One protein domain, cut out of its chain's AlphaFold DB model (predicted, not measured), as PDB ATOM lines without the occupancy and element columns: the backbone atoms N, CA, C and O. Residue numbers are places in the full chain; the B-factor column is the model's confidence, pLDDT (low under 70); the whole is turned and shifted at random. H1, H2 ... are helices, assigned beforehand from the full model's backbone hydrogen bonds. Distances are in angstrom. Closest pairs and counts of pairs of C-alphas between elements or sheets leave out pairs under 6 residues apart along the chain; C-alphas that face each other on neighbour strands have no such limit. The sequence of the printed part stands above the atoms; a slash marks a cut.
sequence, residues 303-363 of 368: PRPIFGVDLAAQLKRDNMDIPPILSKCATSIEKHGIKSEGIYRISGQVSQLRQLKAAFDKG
ATOM      1  N   PRO A 303     193.569 209.339 223.601       66.56
ATOM      2  CA  PRO A 303     194.971 209.040 223.865       66.56
ATOM      3  C   PRO A 303     195.310 209.344 225.333       66.56
ATOM      4  O   PRO A 303     195.001 210.422 225.844       66.56
ATOM      5  N   ARG A 304     195.960 208.399 226.024       71.56
ATOM      6  CA  ARG A 304     196.407 208.539 227.422       71.56
ATOM      7  C   ARG A 304     197.937 208.675 227.498       71.56
ATOM      8  O   ARG A 304     198.600 207.727 227.910       71.56
ATOM      9  N   PRO A 305     198.515 209.836 227.134       72.56
ATOM     10  CA  PRO A 305     199.958 210.031 227.212       72.56
ATOM     11  C   PRO A 305     200.447 209.934 228.665       72.56
ATOM     12  O   PRO A 305     199.755 210.356 229.602       72.56
ATOM     13  N   ILE A 306     201.630 209.346 228.816       75.25
ATOM     14  CA  ILE A 306     202.411 209.159 230.042       75.25
ATOM     15  C   ILE A 306     203.613 210.113 230.028       75.25
ATOM     16  O   ILE A 306     203.946 210.701 231.052       75.25
ATOM     17  N   PHE A 307     204.270 210.305 228.881       77.56
ATOM     18  CA  PHE A 307     205.415 211.216 228.782       77.56
ATOM     19  C   PHE A 307     204.990 212.637 228.397       77.56
ATOM     20  O   PHE A 307     204.145 212.838 227.529       77.56
ATOM     21  N   GLY A 308     205.625 213.640 229.014       76.25
ATOM     22  CA  GLY A 308     205.373 215.060 228.725       76.25
ATOM     23  C   GLY A 308     204.152 215.658 229.434       76.25
ATOM     24  O   GLY A 308     203.832 216.817 229.192       76.25
ATOM     25  N   VAL A 309     203.498 214.893 230.315       77.75
ATOM     26  CA  VAL A 309     202.406 215.348 231.189       77.75
ATOM     27  C   VAL A 309     202.926 215.462 232.622       77.75
ATOM     28  O   VAL A 309     203.809 214.707 233.025       77.75
ATOM     29  N   ASP A 310     202.389 216.411 233.388       79.56
ATOM     30  CA  ASP A 310     202.709 216.548 234.808       79.56
ATOM     31  C   ASP A 310     202.336 215.283 235.607       79.56
ATOM     32  O   ASP A 310     201.252 214.712 235.444       79.56
ATOM     33  N   LEU A 311     203.232 214.856 236.499       78.38
ATOM     34  CA  LEU A 311     203.114 213.586 237.215       78.38
ATOM     35  C   LEU A 311     201.927 213.585 238.186       78.38
ATOM     36  O   LEU A 311     201.219 212.584 238.298       78.38
ATOM     37  N   ALA A 312     201.668 214.715 238.853       77.56
ATOM     38  CA  ALA A 312     200.533 214.848 239.764       77.56
ATOM     39  C   ALA A 312     199.193 214.795 239.010       77.56
ATOM     40  O   ALA A 312     198.220 214.223 239.507       77.56
ATOM     41  N   ALA A 313     199.146 215.341 237.791       77.69
ATOM     42  CA  ALA A 313     197.984 215.235 236.913       77.69
ATOM     43  C   ALA A 313     197.751 213.794 236.428       77.69
ATOM     44  O   ALA A 313     196.606 213.341 236.385       77.69
ATOM     45  N   GLN A 314     198.819 213.046 236.122       77.94
ATOM     46  CA  GLN A 314     198.710 211.643 235.722       77.94
ATOM     47  C   GLN A 314     198.184 210.755 236.861       77.94
ATOM     48  O   GLN A 314     197.276 209.955 236.640       77.94
ATOM     49  N   LEU A 315     198.702 210.928 238.081       79.31
ATOM     50  CA  LEU A 315     198.282 210.139 239.246       79.31
ATOM     51  C   LEU A 315     196.817 210.374 239.613       79.31
ATOM     52  O   LEU A 315     196.093 209.425 239.906       79.31
ATOM     53  N   LYS A 316     196.348 211.623 239.498       79.19
ATOM     54  CA  LYS A 316     194.928 211.962 239.672       79.19
ATOM     55  C   LYS A 316     194.038 211.384 238.571       79.19
ATOM     56  O   LYS A 316     192.939 210.934 238.873       79.19
ATOM     57  N   ARG A 317     194.486 211.395 237.307       78.00
ATOM     58  CA  ARG A 317     193.719 210.858 236.166       78.00
ATOM     59  C   ARG A 317     193.544 209.345 236.257       78.00
ATOM     60  O   ARG A 317     192.453 208.841 236.010       78.00
ATOM     61  N   ASP A 318     194.625 208.640 236.576       74.12
ATOM     62  CA  ASP A 318     194.654 207.177 236.578       74.12
ATOM     63  C   ASP A 318     194.268 206.599 237.960       74.12
ATOM     64  O   ASP A 318     194.099 205.390 238.093       74.12
ATOM     65  N   ASN A 319     194.057 207.472 238.958       78.94
ATOM     66  CA  ASN A 319     193.678 207.167 240.341       78.94
ATOM     67  C   ASN A 319     194.603 206.126 240.994       78.94
ATOM     68  O   ASN A 319     194.153 205.129 241.559       78.94
ATOM     69  N   MET A 320     195.912 206.350 240.866       77.25
ATOM     70  CA  MET A 320     196.959 205.490 241.416       77.25
ATOM     71  C   MET A 320     197.926 206.318 242.262       77.25
ATOM     72  O   MET A 320     198.215 207.461 241.921       77.25
ATOM     73  N   ASP A 321     198.479 205.719 243.316       77.88
ATOM     74  CA  ASP A 321     199.478 206.377 244.173       77.88
ATOM     75  C   ASP A 321     200.884 206.364 243.558       77.88
ATOM     76  O   ASP A 321     201.722 207.212 243.867       77.88
ATOM     77  N   ILE A 322     201.154 205.405 242.665       79.62
ATOM     78  CA  ILE A 322     202.455 205.222 242.014       79.62
ATOM     79  C   ILE A 322     202.256 205.124 240.493       79.62
ATOM     80  O   ILE A 322     201.480 204.282 240.034       79.62
ATOM     81  N   PRO A 323     202.968 205.939 239.688       78.25
ATOM     82  CA  PRO A 323     202.889 205.879 238.234       78.25
ATOM     83  C   PRO A 323     203.295 204.491 237.704       78.25
ATOM     84  O   PRO A 323     204.385 204.014 238.038       78.25
ATOM     85  N   PRO A 324     202.515 203.869 236.798       76.75
ATOM     86  CA  PRO A 324     202.795 202.523 236.285       76.75
ATOM     87  C   PRO A 324     204.179 202.363 235.645       76.75
ATOM     88  O   PRO A 324     204.766 201.281 235.677       76.75
ATOM     89  N   ILE A 325     204.712 203.440 235.059       81.44
ATOM     90  CA  ILE A 325     206.052 203.437 234.474       81.44
ATOM     91  C   ILE A 325     207.137 203.189 235.525       81.44
ATOM     92  O   ILE A 325     208.057 202.421 235.265       81.44
ATOM     93  N   LEU A 326     207.001 203.766 236.723       82.94
ATOM     94  CA  LEU A 326     207.969 203.588 237.802       82.94
ATOM     95  C   LEU A 326     207.926 202.161 238.339       82.94
ATOM     96  O   LEU A 326     208.980 201.557 238.509       82.94
ATOM     97  N   SER A 327     206.730 201.590 238.508       83.00
ATOM     98  CA  SER A 327     206.579 200.183 238.894       83.00
ATOM     99  C   SER A 327     207.218 199.248 237.866       83.00
ATOM    100  O   SER A 327     208.002 198.384 238.238       83.00
ATOM    101  N   LYS A 328     206.966 199.451 236.562       83.19
ATOM    102  CA  LYS A 328     207.570 198.607 235.515       83.19
ATOM    103  C   LYS A 328     209.089 198.765 235.426       83.19
ATOM    104  O   LYS A 328     209.784 197.766 235.254       83.19
ATOM    105  N   CYS A 329     209.609 199.986 235.554       83.25
ATOM    106  CA  CYS A 329     211.051 200.222 235.598       83.25
ATOM    107  C   CYS A 329     211.690 199.551 236.820       83.25
ATOM    108  O   CYS A 329     212.702 198.872 236.660       83.25
ATOM    109  N   ALA A 330     211.082 199.667 238.006       83.81
ATOM    110  CA  ALA A 330     211.556 199.013 239.226       83.81
ATOM    111  C   ALA A 330     211.576 197.484 239.080       83.81
ATOM    112  O   ALA A 330     212.617 196.871 239.295       83.81
ATOM    113  N   THR A 331     210.490 196.873 238.591       84.19
ATOM    114  CA  THR A 331     210.440 195.424 238.330       84.19
ATOM    115  C   THR A 331     211.488 194.984 237.303       84.19
ATOM    116  O   THR A 331     212.096 193.925 237.447       84.19
ATOM    117  N   SER A 332     211.736 195.782 236.260       82.00
ATOM    118  CA  SER A 332     212.781 195.485 235.271       82.00
ATOM    119  C   SER A 332     214.186 195.540 235.893       82.00
ATOM    120  O   SER A 332     214.997 194.643 235.656       82.00
ATOM    121  N   ILE A 333     214.454 196.526 236.760       83.56
ATOM    122  CA  ILE A 333     215.713 196.640 237.516       83.56
ATOM    123  C   ILE A 333     215.885 195.460 238.480       83.56
ATOM    124  O   ILE A 333     216.966 194.878 238.537       83.56
ATOM    125  N   GLU A 334     214.839 195.052 239.194       84.44
ATOM    126  CA  GLU A 334     214.889 193.884 240.080       84.44
ATOM    127  C   GLU A 334     215.184 192.597 239.305       84.44
ATOM    128  O   GLU A 334     216.019 191.786 239.708       84.44
ATOM    129  N   LYS A 335     214.540 192.422 238.147       83.25
ATOM    130  CA  LYS A 335     214.668 191.209 237.338       83.25
ATOM    131  C   LYS A 335     216.017 191.103 236.616       83.25
ATOM    132  O   LYS A 335     216.581 190.010 236.539       83.25
ATOM    133  N   HIS A 336     216.527 192.209 236.075       79.50
ATOM    134  CA  HIS A 336     217.695 192.214 235.182       79.50
ATOM    135  C   HIS A 336     218.875 193.043 235.710       79.50
ATOM    136  O   HIS A 336     220.036 192.702 235.473       79.50
ATOM    137  N   GLY A 337     218.592 194.115 236.447       76.56
ATOM    138  CA  GLY A 337     219.584 195.074 236.926       76.56
ATOM    139  C   GLY A 337     220.408 194.591 238.118       76.56
ATOM    140  O   GLY A 337     221.591 194.897 238.175       76.56
ATOM    141  N   ILE A 338     219.845 193.772 239.018       77.56
ATOM    142  CA  ILE A 338     220.569 193.257 240.204       77.56
ATOM    143  C   ILE A 338     221.810 192.430 239.816       77.56
ATOM    144  O   ILE A 338     222.802 192.420 240.539       77.56
ATOM    145  N   LYS A 339     221.777 191.746 238.667       76.88
ATOM    146  CA  LYS A 339     222.873 190.878 238.198       76.88
ATOM    147  C   LYS A 339     223.926 191.606 237.353       76.88
ATOM    148  O   LYS A 339     224.889 190.973 236.932       76.88
ATOM    149  N   SER A 340     223.734 192.895 237.074       75.88
ATOM    150  CA  SER A 340     224.549 193.658 236.125       75.88
ATOM    151  C   SER A 340     225.188 194.861 236.822       75.88
ATOM    152  O   SER A 340     224.485 195.738 237.318       75.88
ATOM    153  N   GLU A 341     226.518 194.947 236.863       76.31
ATOM    154  CA  GLU A 341     227.199 196.098 237.468       76.31
ATOM    155  C   GLU A 341     227.233 197.289 236.492       76.31
ATOM    156  O   GLU A 341     227.622 197.156 235.334       76.31
ATOM    157  N   GLY A 342     226.825 198.480 236.950       77.44
ATOM    158  CA  GLY A 342     226.934 199.723 236.173       77.44
ATOM    159  C   GLY A 342     225.737 200.098 235.286       77.44
ATOM    160  O   GLY A 342     225.910 200.913 234.381       77.44
ATOM    161  N   ILE A 343     224.525 199.591 235.552       76.31
ATOM    162  CA  ILE A 343     223.303 199.814 234.740       76.31
ATOM    163  C   ILE A 343     222.910 201.282 234.473       76.31
ATOM    164  O   ILE A 343     222.155 201.547 233.545       76.31
ATOM    165  N   TYR A 344     223.433 202.240 235.244       80.19
ATOM    166  CA  TYR A 344     223.175 203.677 235.065       80.19
ATOM    167  C   TYR A 344     224.333 204.443 234.398       80.19
ATOM    168  O   TYR A 344     224.259 205.661 234.265       80.19
ATOM    169  N   ARG A 345     225.423 203.766 233.998       79.56
ATOM    170  CA  ARG A 345     226.644 204.431 233.496       79.56
ATOM    171  C   ARG A 345     226.528 204.944 232.062       79.56
ATOM    172  O   ARG A 345     227.223 205.893 231.713       79.56
ATOM    173  N   ILE A 346     225.697 204.319 231.224       75.88
ATOM    174  CA  ILE A 346     225.588 204.643 229.795       75.88
ATOM    175  C   ILE A 346     224.112 204.735 229.412       75.88
ATOM    176  O   ILE A 346     223.314 203.864 229.748       75.88
ATOM    177  N   SER A 347     223.746 205.799 228.695       75.19
ATOM    178  CA  SER A 347     222.392 205.946 228.154       75.19
ATOM    179  C   SER A 347     222.142 204.931 227.035       75.19
ATOM    180  O   SER A 347     222.987 204.747 226.160       75.19
ATOM    181  N   GLY A 348     220.966 204.297 227.035       76.00
ATOM    182  CA  GLY A 348     220.539 203.409 225.948       76.00
ATOM    183  C   GLY A 348     220.374 204.138 224.605       76.00
ATOM    184  O   GLY A 348     220.318 205.369 224.547       76.00
ATOM    185  N   GLN A 349     220.260 203.384 223.506       84.50
ATOM    186  CA  GLN A 349     220.050 203.962 222.172       84.50
ATOM    187  C   GLN A 349     218.762 204.804 222.113       84.50
ATOM    188  O   GLN A 349     217.673 204.351 222.472       84.50
ATOM    189  N   VAL A 350     218.868 206.031 221.587       80.88
ATOM    190  CA  VAL A 350     217.765 207.013 221.545       80.88
ATOM    191  C   VAL A 350     216.552 206.512 220.744       80.88
ATOM    192  O   VAL A 350     215.411 206.829 221.088       80.88
ATOM    193  N   SER A 351     216.768 205.710 219.696       82.62
ATOM    194  CA  SER A 351     215.702 205.111 218.876       82.62
ATOM    195  C   SER A 351     214.841 204.127 219.674       82.62
ATOM    196  O   SER A 351     213.613 204.227 219.649       82.62
ATOM    197  N   GLN A 352     215.476 203.233 220.435       82.19
ATOM    198  CA  GLN A 352     214.799 202.276 221.310       82.19
ATOM    199  C   GLN A 352     214.036 203.003 222.420       82.19
ATOM    200  O   GLN A 352     212.872 202.702 222.671       82.19
ATOM    201  N   LEU A 353     214.632 204.043 223.013       81.50
ATOM    202  CA  LEU A 353     213.958 204.860 224.023       81.50
ATOM    203  C   LEU A 353     212.695 205.546 223.471       81.50
ATOM    204  O   LEU A 353     211.674 205.580 224.155       81.50
ATOM    205  N   ARG A 354     212.724 206.070 222.237       80.81
ATOM    206  CA  ARG A 354     211.533 206.657 221.588       80.81
ATOM    207  C   ARG A 354     210.440 205.618 221.317       80.81
ATOM    208  O   ARG A 354     209.269 205.929 221.517       80.81
ATOM    209  N   GLN A 355     210.801 204.404 220.900       82.12
ATOM    210  CA  GLN A 355     209.835 203.319 220.687       82.12
ATOM    211  C   GLN A 355     209.183 202.866 221.995       82.12
ATOM    212  O   GLN A 355     207.960 202.758 222.054       82.12
ATOM    213  N   LEU A 356     209.977 202.675 223.053       79.94
ATOM    214  CA  LEU A 356     209.471 202.345 224.385       79.94
ATOM    215  C   LEU A 356     208.520 203.438 224.881       79.94
ATOM    216  O   LEU A 356     207.407 203.129 225.295       79.94
ATOM    217  N   LYS A 357     208.905 204.716 224.749       79.06
ATOM    218  CA  LYS A 357     208.049 205.850 225.123       79.06
ATOM    219  C   LYS A 357     206.695 205.819 224.412       79.06
ATOM    220  O   LYS A 357     205.657 205.854 225.064       79.06
ATOM    221  N   ALA A 358     206.711 205.654 223.091       77.06
ATOM    222  CA  ALA A 358     205.494 205.572 222.291       77.06
ATOM    223  C   ALA A 358     204.638 204.335 222.617       77.06
ATOM    224  O   ALA A 358     203.416 204.395 222.514       77.06
ATOM    225  N   ALA A 359     205.249 203.211 223.000       76.12
ATOM    226  CA  ALA A 359     204.520 202.011 223.398       76.12
ATOM    227  C   ALA A 359     203.826 202.187 224.758       76.12
ATOM    228  O   ALA A 359     202.665 201.810 224.906       76.12
ATOM    229  N   PHE A 360     204.502 202.828 225.713       76.31
ATOM    230  CA  PHE A 360     203.941 203.208 227.009       76.31
ATOM    231  C   PHE A 360     202.800 204.233 226.867       76.31
ATOM    232  O   PHE A 360     201.742 204.020 227.452       76.31
ATOM    233  N   ASP A 361     202.952 205.271 226.034       76.25
ATOM    234  CA  ASP A 361     201.889 206.259 225.755       76.25
ATOM    235  C   ASP A 361     200.650 205.645 225.079       76.25
ATOM    236  O   ASP A 361     199.539 206.152 225.214       76.25
ATOM    237  N   LYS A 362     200.831 204.539 224.346       71.00
ATOM    238  CA  LYS A 362     199.751 203.780 223.694       71.00
ATOM    239  C   LYS A 362     199.168 202.672 224.578       71.00
ATOM    240  O   LYS A 362     198.305 201.932 224.115       71.00
ATOM    241  N   GLY A 363     199.648 202.515 225.815       69.06
ATOM    242  CA  GLY A 363     199.211 201.452 226.728       69.06
ATOM    243  C   GLY A 363     199.544 200.032 226.255       69.06
ATOM    244  O   GLY A 363     198.980 199.070 226.774       69.06
TER     245      GLY A 363
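AT A GLANCE: This is residues 303 to 363 of the 368 residues of an uncharacterized protein of Syncephalis pseudoplumigaleata (UniProt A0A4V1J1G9). Two helices, H2 and H3, make the sides of an open V: they draw near each other at the start of H2 and the end of H3, and a long link, residues 338 to 349, spans the wide end. The short helix H1 lies off the narrow end, and the middle of the frame is empty. The printed part has 61 residues with three named helices, in the order H1, H2, H3, and no named strand; its class is all helix. It is loose, with a radius of gyration of the C-alphas of 13.4 A, and spans 36 by 26 by 17 A.

HOW THE PARTS SIT: Begin with the longest helix, H2, residues 324 to 337, and look from it to H3, residues 350 to 361. They are close but not clearly touching: their closest C-alphas, those of Ile 325 and Phe 360, are 7.8 A apart. They run opposite ways at a steep tilt of 47 degrees. H1, residues 311 to 318, is apart from both. In H1, H2 and H3 each O i to N i+4 pair is within hydrogen-bond range.

IN THESE COORDINATES: Find C-alpha 324 at (202.795, 202.523, 236.285); from there H2 runs 18.4 A to C-alpha 337 at (219.584, 195.074, 236.926). H3 runs 16.4 A from C-alpha 350 to C-alpha 361 at (201.889, 206.259, 225.755). H1 begins at C-alpha 311 and is 10.6 A long.

THE WHOLE: The two C-alphas farthest apart, those of Pro 303 and Glu 341, are 37.3 A apart. The link from H1 to H2 is tight, with 5 residues; that from H2 to H3 is long, with 12. Residues 334 to 342 and 344 to 356 are among those that stand free. The printed part has no cut; its mean pLDDT is 78.5, and residues 303 and 363 are under 70.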